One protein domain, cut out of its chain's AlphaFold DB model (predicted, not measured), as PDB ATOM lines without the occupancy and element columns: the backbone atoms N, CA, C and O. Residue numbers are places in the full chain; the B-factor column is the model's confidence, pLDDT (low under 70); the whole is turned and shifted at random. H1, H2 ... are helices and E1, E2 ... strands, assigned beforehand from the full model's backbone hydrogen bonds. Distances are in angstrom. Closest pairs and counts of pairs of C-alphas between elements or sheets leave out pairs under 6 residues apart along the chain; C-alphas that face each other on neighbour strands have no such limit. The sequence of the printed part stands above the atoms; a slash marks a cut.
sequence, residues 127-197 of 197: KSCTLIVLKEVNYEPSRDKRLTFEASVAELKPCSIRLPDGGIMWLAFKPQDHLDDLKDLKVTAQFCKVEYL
ATOM      1  N   LYS A 127      29.116  -7.957   9.944       88.25
ATOM      2  CA  LYS A 127      30.031  -7.823   8.788       88.25
ATOM      3  C   LYS A 127      31.243  -8.760   8.853       88.25
ATOM      4  O   LYS A 127      31.799  -9.101   7.816       88.25
ATOM      5  N   SER A 128      31.661  -9.141  10.058       91.56
ATOM      6  CA  SER A 128      32.752 -10.087  10.308       91.56
ATOM      7  C   SER A 128      32.297 -11.549  10.345       91.56
ATOM      8  O   SER A 128      33.124 -12.409  10.620       91.56
ATOM      9  N   CYS A 129      31.010 -11.834  10.120       93.06
ATOM     10  CA  CYS A 129      30.478 -13.189  10.173       93.06
ATOM     11  C   CYS A 129      31.090 -14.040   9.060       93.06
ATOM     12  O   CYS A 129      31.031 -13.706   7.874       93.06
ATOM     13  N   THR A 130      31.687 -15.146   9.474       93.19
ATOM     14  CA  THR A 130      32.339 -16.132   8.617       93.19
ATOM     15  C   THR A 130      31.432 -17.326   8.352       93.19
ATOM     16  O   THR A 130      31.465 -17.876   7.249       93.19
ATOM     17  N   LEU A 131      30.590 -17.692   9.326       94.75
ATOM     18  CA  LEU A 131      29.675 -18.821   9.230       94.75
ATOM     19  C   LEU A 131      28.353 -18.517   9.943       94.75
ATOM     20  O   LEU A 131      28.329 -18.042  11.076       94.75
ATOM     21  N   ILE A 132      27.244 -18.842   9.288       95.00
ATOM     22  CA  ILE A 132      25.905 -18.815   9.873       95.00
ATOM     23  C   ILE A 132      25.475 -20.253  10.109       95.00
ATOM     24  O   ILE A 132      25.578 -21.086   9.208       95.00
ATOM     25  N   VAL A 133      24.965 -20.535  11.303       95.25
ATOM     26  CA  VAL A 133      24.471 -21.856  11.683       95.25
ATOM     27  C   VAL A 133      22.986 -21.770  12.015       95.25
ATOM     28  O   VAL A 133      22.572 -20.992  12.871       95.25
ATOM     29  N   LEU A 134      22.188 -22.586  11.337       95.38
ATOM     30  CA  LEU A 134      20.757 -22.769  11.544       95.38
ATOM     31  C   LEU A 134      20.536 -24.161  12.123       95.38
ATOM     32  O   LEU A 134      20.962 -25.152  11.527       95.38
ATOM     33  N   LYS A 135      19.867 -24.246  13.270       95.50
ATOM     34  CA  LYS A 135      19.528 -25.517  13.920       95.50
ATOM     35  C   LYS A 135      18.039 -25.564  14.192       95.50
ATOM     36  O   LYS A 135      17.518 -24.669  14.853       95.50
ATOM     37  N   GLU A 136      17.380 -26.612  13.719       95.12
ATOM     38  CA  GLU A 136      16.039 -26.945  14.187       95.12
ATOM     39  C   GLU A 136      16.091 -27.374  15.657       95.12
ATOM     40  O   GLU A 136      16.795 -28.324  16.007       95.12
ATOM     41  N   VAL A 137      15.365 -26.648  16.505       92.62
ATOM     42  CA  VAL A 137      15.392 -26.770  17.968       92.62
ATOM     43  C   VAL A 137      14.765 -28.080  18.431       92.62
ATOM     44  O   VAL A 137      15.229 -28.660  19.410       92.62
ATOM     45  N   ASN A 138      13.750 -28.579  17.720       91.69
ATOM     46  CA  ASN A 138      13.035 -29.798  18.107       91.69
ATOM     47  C   ASN A 138      13.635 -31.080  17.509       91.69
ATOM     48  O   ASN A 138      13.074 -32.165  17.675       91.69
ATOM     49  N   TYR A 139      14.761 -30.979  16.799       93.38
ATOM     50  CA  TYR A 139      15.416 -32.115  16.161       93.38
ATOM     51  C   TYR A 139      16.743 -32.446  16.839       93.38
ATOM     52  O   TYR A 139      17.691 -31.664  16.774       93.38
ATOM     53  N   GLU A 140      16.833 -33.652  17.407       93.25
ATOM     54  CA  GLU A 140      18.086 -34.191  17.936       93.25
ATOM     55  C   GLU A 140      18.693 -35.193  16.933       93.25
ATOM     56  O   GLU A 140      18.154 -36.290  16.737       93.25
ATOM     57  N   PRO A 141      19.808 -34.846  16.265       92.88
ATOM     58  CA  PRO A 141      20.536 -35.784  15.420       92.88
ATOM     59  C   PRO A 141      21.200 -36.898  16.242       92.88
ATOM     60  O   PRO A 141      21.405 -36.787  17.448       92.88
ATOM     61  N   SER A 142      21.618 -37.978  15.572       95.38
ATOM     62  CA  SER A 142      22.446 -38.993  16.231       95.38
ATOM     63  C   SER A 142      23.757 -38.387  16.739       95.38
ATOM     64  O   SER A 142      24.295 -37.450  16.140       95.38
ATOM     65  N   ARG A 143      24.307 -38.966  17.813       95.81
ATOM     66  CA  ARG A 143      25.548 -38.498  18.448       95.81
ATOM     67  C   ARG A 143      26.682 -38.285  17.439       95.81
ATOM     68  O   ARG A 143      27.323 -37.243  17.466       95.81
ATOM     69  N   ASP A 144      26.884 -39.224  16.519       95.88
ATOM     70  CA  ASP A 144      27.967 -39.141  15.530       95.88
ATOM     71  C   ASP A 144      27.750 -38.006  14.523       95.88
ATOM     72  O   ASP A 144      28.678 -37.249  14.222       95.88
ATOM     73  N   LYS A 145      26.510 -37.837  14.036       95.44
ATOM     74  CA  LYS A 145      26.151 -36.734  13.129       95.44
ATOM     75  C   LYS A 145      26.345 -35.388  13.819       95.44
ATOM     76  O   LYS A 145      26.903 -34.474  13.217       95.44
ATOM     77  N   ARG A 146      25.928 -35.290  15.083       96.38
ATOM     78  CA  ARG A 146      26.096 -34.096  15.910       96.38
ATOM     79  C   ARG A 146      27.566 -33.733  16.093       96.38
ATOM     80  O   ARG A 146      27.942 -32.614  15.772       96.38
ATOM     81  N   LEU A 147      28.392 -34.681  16.538       96.38
ATOM     82  CA  LEU A 147      29.824 -34.458  16.762       96.38
ATOM     83  C   LEU A 147      30.544 -34.042  15.474       96.38
ATOM     84  O   LEU A 147      31.359 -33.126  15.488       96.38
ATOM     85  N   THR A 148      30.206 -34.674  14.347       96.94
ATOM     86  CA  THR A 148      30.786 -34.337  13.036       96.94
ATOM     87  C   THR A 148      30.397 -32.926  12.589       96.94
ATOM     88  O   THR A 148      31.229 -32.170  12.079       96.94
ATOM     89  N   PHE A 149      29.131 -32.555  12.791       97.00
ATOM     90  CA  PHE A 149      28.639 -31.216  12.492       97.00
ATOM     91  C   PHE A 149      29.314 -30.163  13.380       97.00
ATOM     92  O   PHE A 149      29.851 -29.190  12.862       97.00
ATOM     93  N   GLU A 150      29.354 -30.380  14.698       96.44
ATOM     94  CA  GLU A 150      29.988 -29.476  15.668       96.44
ATOM     95  C   GLU A 150      31.491 -29.300  15.400       96.44
ATOM     96  O   GLU A 150      31.981 -28.173  15.436       96.44
ATOM     97  N   ALA A 151      32.210 -30.372  15.047       97.06
ATOM     98  CA  ALA A 151      33.615 -30.294  14.644       97.06
ATOM     99  C   ALA A 151      33.806 -29.439  13.377       97.06
ATOM    100  O   ALA A 151      34.700 -28.599  13.321       97.06
ATOM    101  N   SER A 152      32.928 -29.593  12.380       96.88
ATOM    102  CA  SER A 152      32.994 -28.807  11.138       96.88
ATOM    103  C   SER A 152      32.695 -27.323  11.385       96.88
ATOM    104  O   SER A 152      33.364 -26.453  10.830       96.88
ATOM    105  N   VAL A 153      31.724 -27.033  12.258       96.81
ATOM    106  CA  VAL A 153      31.389 -25.671  12.696       96.81
ATOM    107  C   VAL A 153      32.550 -25.036  13.464       96.81
ATOM    108  O   VAL A 153      32.869 -23.875  13.217       96.81
ATOM    109  N   ALA A 154      33.227 -25.788  14.340       96.00
ATOM    110  CA  ALA A 154      34.417 -25.315  15.055       96.00
ATOM    111  C   ALA A 154      35.581 -24.969  14.105       96.00
ATOM    112  O   ALA A 154      36.363 -24.065  14.388       96.00
ATOM    113  N   GLU A 155      35.665 -25.642  12.956       96.38
ATOM    114  CA  GLU A 155      36.611 -25.340  11.875       96.38
ATOM    115  C   GLU A 155      36.113 -24.259  10.891       96.38
ATOM    116  O   GLU A 155      36.769 -24.004   9.879       96.38
ATOM    117  N   LEU A 156      34.963 -23.625  11.157       94.56
ATOM    118  CA  LEU A 156      34.316 -22.621  10.301       94.56
ATOM    119  C   LEU A 156      34.001 -23.120   8.876       94.56
ATOM    120  O   LEU A 156      34.068 -22.368   7.896       94.56
ATOM    121  N   LYS A 157      33.656 -24.406   8.740       94.06
ATOM    122  CA  LYS A 157      33.341 -25.043   7.455       94.06
ATOM    123  C   LYS A 157      31.830 -25.223   7.265       94.06
ATOM    124  O   LYS A 157      31.157 -25.670   8.195       94.06
ATOM    125  N   PRO A 158      31.294 -24.947   6.059       93.75
ATOM    126  CA  PRO A 158      29.920 -25.293   5.720       93.75
ATOM    127  C   PRO A 158      29.653 -26.792   5.846       93.75
ATOM    128  O   PRO A 158      30.468 -27.616   5.428       93.75
ATOM    129  N   CYS A 159      28.500 -27.146   6.398       94.25
ATOM    130  CA  CYS A 159      28.066 -28.528   6.566       94.25
ATOM    131  C   CYS A 159      26.546 -28.586   6.780       94.25
ATOM    132  O   CYS A 159      25.894 -27.578   7.045       94.25
ATOM    133  N   SER A 160      25.950 -29.771   6.653       94.38
ATOM    134  CA  SER A 160      24.516 -29.954   6.900       94.38
ATOM    135  C   SER A 160      24.218 -31.309   7.525       94.38
ATOM    136  O   SER A 160      24.939 -32.284   7.304       94.38
ATOM    137  N   ILE A 161      23.127 -31.376   8.285       95.12
ATOM    138  CA  ILE A 161      22.510 -32.632   8.705       95.12
ATOM    139  C   ILE A 161      21.210 -32.800   7.930       95.12
ATOM    140  O   ILE A 161      20.281 -32.001   8.066       95.12
ATOM    141  N   ARG A 162      21.165 -33.872   7.135       93.00
ATOM    142  CA  ARG A 162      20.028 -34.226   6.287       93.00
ATOM    143  C   ARG A 162      19.238 -35.410   6.842       93.00
ATOM    144  O   ARG A 162      19.805 -36.353   7.415       93.00
ATOM    145  N   LEU A 163      17.930 -35.341   6.640       91.75
ATOM    146  CA  LEU A 163      16.979 -36.437   6.756       91.75
ATOM    147  C   LEU A 163      17.108 -37.389   5.551       91.75
ATOM    148  O   LEU A 163      17.694 -37.017   4.530       91.75
ATOM    149  N   PRO A 164      16.571 -38.621   5.640       89.12
ATOM    150  CA  PRO A 164      16.615 -39.586   4.539       89.12
ATOM    151  C   PRO A 164      15.936 -39.110   3.248       89.12
ATOM    152  O   PRO A 164      16.320 -39.545   2.168       89.12
ATOM    153  N   ASP A 165      14.949 -38.217   3.352       89.62
ATOM    154  CA  ASP A 165      14.245 -37.611   2.216       89.62
ATOM    155  C   ASP A 165      15.022 -36.446   1.571       89.62
ATOM    156  O   ASP A 165      14.530 -35.823   0.633       89.62
ATOM    157  N   GLY A 166      16.225 -36.142   2.070       88.50
ATOM    158  CA  GLY A 166      17.062 -35.031   1.620       88.50
ATOM    159  C   GLY A 166      16.839 -33.723   2.383       88.50
ATOM    160  O   GLY A 166      17.655 -32.813   2.237       88.50
ATOM    161  N   GLY A 167      15.811 -33.637   3.236       91.62
ATOM    162  CA  GLY A 167      15.491 -32.433   3.998       91.62
ATOM    163  C   GLY A 167      16.598 -32.027   4.971       91.62
ATOM    164  O   GLY A 167      17.124 -32.859   5.708       91.62
ATOM    165  N   ILE A 168      16.958 -30.747   5.004       93.00
ATOM    166  CA  ILE A 168      18.016 -30.208   5.864       93.00
ATOM    167  C   ILE A 168      17.399 -29.700   7.170       93.00
ATOM    168  O   ILE A 168      16.571 -28.788   7.153       93.00
ATOM    169  N   MET A 169      17.835 -30.266   8.298       94.81
ATOM    170  CA  MET A 169      17.396 -29.855   9.640       94.81
ATOM    171  C   MET A 169      18.393 -28.904  10.290       94.81
ATOM    172  O   MET A 169      18.004 -27.958  10.969       94.81
ATOM    173  N   TRP A 170      19.689 -29.162  10.114       95.56
ATOM    174  CA  TRP A 170      20.760 -28.296  10.602       95.56
ATOM    175  C   TRP A 170      21.655 -27.912   9.425       95.56
ATOM    176  O   TRP A 170      22.024 -28.773   8.625       95.56
ATOM    177  N   LEU A 171      22.003 -26.634   9.318       94.44
ATOM    178  CA  LEU A 171      22.768 -26.076   8.207       94.44
ATOM    179  C   LEU A 171      23.802 -25.088   8.736       94.44
ATOM    180  O   LEU A 171      23.454 -24.176   9.472       94.44
ATOM    181  N   ALA A 172      25.053 -25.240   8.325       94.44
ATOM    182  CA  ALA A 172      26.092 -24.240   8.489       94.44
ATOM    183  C   ALA A 172      26.566 -23.793   7.104       94.44
ATOM    184  O   ALA A 172      26.875 -24.634   6.260       94.44
ATOM    185  N   PHE A 173      26.611 -22.488   6.857       93.06
ATOM    186  CA  PHE A 173      26.923 -21.935   5.539       93.06
ATOM    187  C   PHE A 173      27.610 -20.574   5.648       93.06
ATOM    188  O   PHE A 173      27.490 -19.886   6.664       93.06
ATOM    189  N   LYS A 174      28.340 -20.167   4.605       91.50
ATOM    190  CA  LYS A 174      28.948 -18.831   4.565       91.50
ATOM    191  C   LYS A 174      27.917 -17.812   4.082       91.50
ATOM    192  O   LYS A 174      27.220 -18.100   3.113       91.50
ATOM    193  N   PRO A 175      27.870 -16.588   4.640       87.75
ATOM    194  CA  PRO A 175      26.908 -15.564   4.216       87.75
ATOM    195  C   PRO A 175      26.947 -15.222   2.717       87.75
ATOM    196  O   PRO A 175      25.961 -14.734   2.170       87.75
ATOM    197  N   GLN A 176      28.099 -15.436   2.072       81.88
ATOM    198  CA  GLN A 176      28.346 -15.104   0.666       81.88
ATOM    199  C   GLN A 176      27.932 -16.224  -0.300       81.88
ATOM    200  O   GLN A 176      27.859 -15.991  -1.505       81.88
ATOM    201  N   ASP A 177      27.648 -17.425   0.214       75.75
ATOM    202  CA  ASP A 177      27.227 -18.554  -0.606       75.75
ATOM    203  C   ASP A 177      25.717 -18.432  -0.884       75.75
ATOM    204  O   ASP A 177      24.877 -18.465   0.021       75.75
ATOM    205  N   HIS A 178      25.352 -18.251  -2.154       58.56
ATOM    206  CA  HIS A 178      23.957 -18.202  -2.589       58.56
ATOM    207  C   HIS A 178      23.391 -19.631  -2.659       58.56
ATOM    208  O   HIS A 178      23.828 -20.441  -3.470       58.56
ATOM    209  N   LEU A 179      22.448 -19.954  -1.767       61.78
ATOM    210  CA  LEU A 179      22.097 -21.340  -1.440       61.78
ATOM    211  C   LEU A 179      20.992 -21.937  -2.322       61.78
ATOM    212  O   LEU A 179      19.812 -21.605  -2.182       61.78
ATOM    213  N   ASP A 180      21.373 -22.934  -3.122       63.78
ATOM    214  CA  ASP A 180      20.462 -23.953  -3.659       63.78
ATOM    215  C   ASP A 180      19.804 -24.793  -2.542       63.78
ATOM    216  O   ASP A 180      18.659 -25.230  -2.684       63.78
ATOM    217  N   ASP A 181      20.475 -24.938  -1.394       65.88
ATOM    218  CA  ASP A 181      20.024 -25.746  -0.250       65.88
ATOM    219  C   ASP A 181      18.799 -25.168   0.491       65.88
ATOM    220  O   ASP A 181      18.177 -25.858   1.300       65.88
ATOM    221  N   LEU A 182      18.382 -23.926   0.203       71.12
ATOM    222  CA  LEU A 182      17.145 -23.357   0.762       71.12
ATOM    223  C   LEU A 182      15.893 -24.146   0.368       71.12
ATOM    224  O   LEU A 182      14.883 -24.084   1.071       71.12
ATOM    225  N   LYS A 183      15.945 -24.857  -0.764       75.38
ATOM    226  CA  LYS A 183      14.834 -25.687  -1.244       75.38
ATOM    227  C   LYS A 183      14.595 -26.892  -0.338       75.38
ATOM    228  O   LYS A 183      13.445 -27.284  -0.159       75.38
ATOM    229  N   ASP A 184      15.663 -27.417   0.256       86.19
ATOM    230  CA  ASP A 184      15.619 -28.617   1.088       86.19
ATOM    231  C   ASP A 184      15.550 -28.286   2.585       86.19
ATOM    232  O   ASP A 184      15.293 -29.171   3.398       86.19
ATOM    233  N   LEU A 185      15.746 -27.020   2.971       89.38
ATOM    234  CA  LEU A 185      15.684 -26.575   4.361       89.38
ATOM    235  C   LEU A 185      14.278 -26.765   4.951       89.38
ATOM    236  O   LEU A 185      13.314 -26.130   4.522       89.38
ATOM    237  N   LYS A 186      14.179 -27.619   5.974       89.75
ATOM    238  CA  LYS A 186      12.926 -27.933   6.683       89.75
ATOM    239  C   LYS A 186      12.678 -27.049   7.904       89.75
ATOM    240  O   LYS A 186      11.571 -27.026   8.420       89.75
ATOM    241  N   VAL A 187      13.698 -26.315   8.336       89.25
ATOM    242  CA  VAL A 187      13.635 -25.422   9.494       89.25
ATOM    243  C   VAL A 187      12.680 -24.257   9.232       89.25
ATOM    244  O   VAL A 187      12.655 -23.693   8.129       89.25
ATOM    245  N   THR A 188      11.926 -23.880  10.259       90.81
ATOM    246  CA  THR A 188      10.995 -22.747  10.248       90.81
ATOM    247  C   THR A 188      11.442 -21.680  11.244       90.81
ATOM    248  O   THR A 188      12.282 -21.923  12.108       90.81
ATOM    249  N   ALA A 189      10.944 -20.450  11.102       90.81
ATOM    250  CA  ALA A 189      11.482 -19.320  11.860       90.81
ATOM    251  C   ALA A 189      11.300 -19.450  13.382       90.81
ATOM    252  O   ALA A 189      12.188 -19.023  14.118       90.81
ATOM    253  N   GLN A 190      10.180 -20.012  13.853       93.00
ATOM    254  CA  GLN A 190       9.902 -20.148  15.290       93.00
ATOM    255  C   GLN A 190      10.752 -21.221  15.961       93.00
ATOM    256  O   GLN A 190      11.133 -21.071  17.120       93.00
ATOM    257  N   PHE A 191      11.092 -22.275  15.225       92.12
ATOM    258  CA  PHE A 191      11.832 -23.409  15.764       92.12
ATOM    259  C   PHE A 191      13.294 -23.432  15.304       92.12
ATOM    260  O   PHE A 191      13.995 -24.424  15.474       92.12
ATOM    261  N   CYS A 192      13.807 -22.304  14.804       94.38
ATOM    262  CA  CYS A 192      15.207 -22.157  14.435       94.38
ATOM    263  C   CYS A 192      16.023 -21.446  15.514       94.38
ATOM    264  O   CYS A 192      15.748 -20.300  15.874       94.38
ATOM    265  N   LYS A 193      17.134 -22.061  15.918       95.19
ATOM    266  CA  LYS A 193      18.242 -21.345  16.548       95.19
ATOM    267  C   LYS A 193      19.224 -20.882  15.474       95.19
ATOM    268  O   LYS A 193      19.784 -21.709  14.753       95.19
ATOM    269  N   VAL A 194      19.453 -19.571  15.412       95.31
ATOM    270  CA  VAL A 194      20.444 -18.944  14.526       95.31
ATOM    271  C   VAL A 194      21.675 -18.551  15.337       95.31
ATOM    272  O   VAL A 194      21.558 -17.852  16.344       95.31
ATOM    273  N   GLU A 195      22.849 -18.990  14.902       95.69
ATOM    274  CA  GLU A 195      24.142 -18.635  15.492       95.69
ATOM    275  C   GLU A 195      25.021 -17.984  14.414       95.69
ATOM    276  O   GLU A 195      25.100 -18.477  13.287       95.69
ATOM    277  N   TYR A 196      25.668 -16.870  14.761       95.56
ATOM    278  CA  TYR A 196      26.603 -16.154  13.891       95.56
ATOM    279  C   TYR A 196      28.011 -16.318  14.453       95.56
ATOM    280  O   TYR A 196      28.247 -15.952  15.607       95.56
ATOM    281  N   LEU A 197      28.917 -16.863  13.645       93.25
ATOM    282  CA  LEU A 197      30.320 -17.103  13.987       93.25
ATOM    283  C   LEU A 197      31.242 -16.225  13.147       93.25
ATOM    284  O   LEU A 197      30.987 -16.080  11.925       93.25
TER     285      LEU A 197
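What this domain is: This is residues 127 to 197 of the 197 residues of an uncharacterized protein of Clostridium sp. (UniProt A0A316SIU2). Four antiparallel strands, ordered E2, E3, E1, E4, form a sheet with helix H1 packed along one face at the E2 side, in two layers; short H2 only grazes the sheet. The 71 printed residues run E1, H1, E2, E3, H2, E4, class mixed. The whole is compact: radius of gyration of the C-alphas 11.5 A, spans 33 by 24 by 21 A.

Where its parts are: Find C-alpha 132 at (25.905, -18.815, 9.873); E1, residues 132 to 136, runs 13.5 A. E2 is 159 to 162, E3 168 to 173. E4, 192 to 196, ends at (26.603, -16.154, 13.891). H1, 143 to 154, spans 16.2 A; H2 is 180 to 183.

How they stand to each other: Within hydrogen-bond range are N 161 and O 170 in hairpin E2 and E3, N 134 and O 171 between E1 and E3, and N 193 and O 135 between E1 and E4, each 2.8 A. H1's height over the sheet is 9.7 A; its closest C-alphas to E2 are Phe 149 and Cys 159, 6.5 A. E1, H1, E2 make a split strand-helix-strand unit, two strands that run the same way with a helix between them in the chain and E3 between them in the sheet, crossover left-handed; E3, H2, E4 make another, with E1 between its strands in the sheet, crossover right-handed. In H1 every O i to N i+4 pair is within range; H2 is too short for one.

The domain as a whole: Lys 127 and Pro 164 have the farthest C-alphas, 34.7 A. The printed part has no cut and no long link; pLDDT is under 70 at residues 178 to 181.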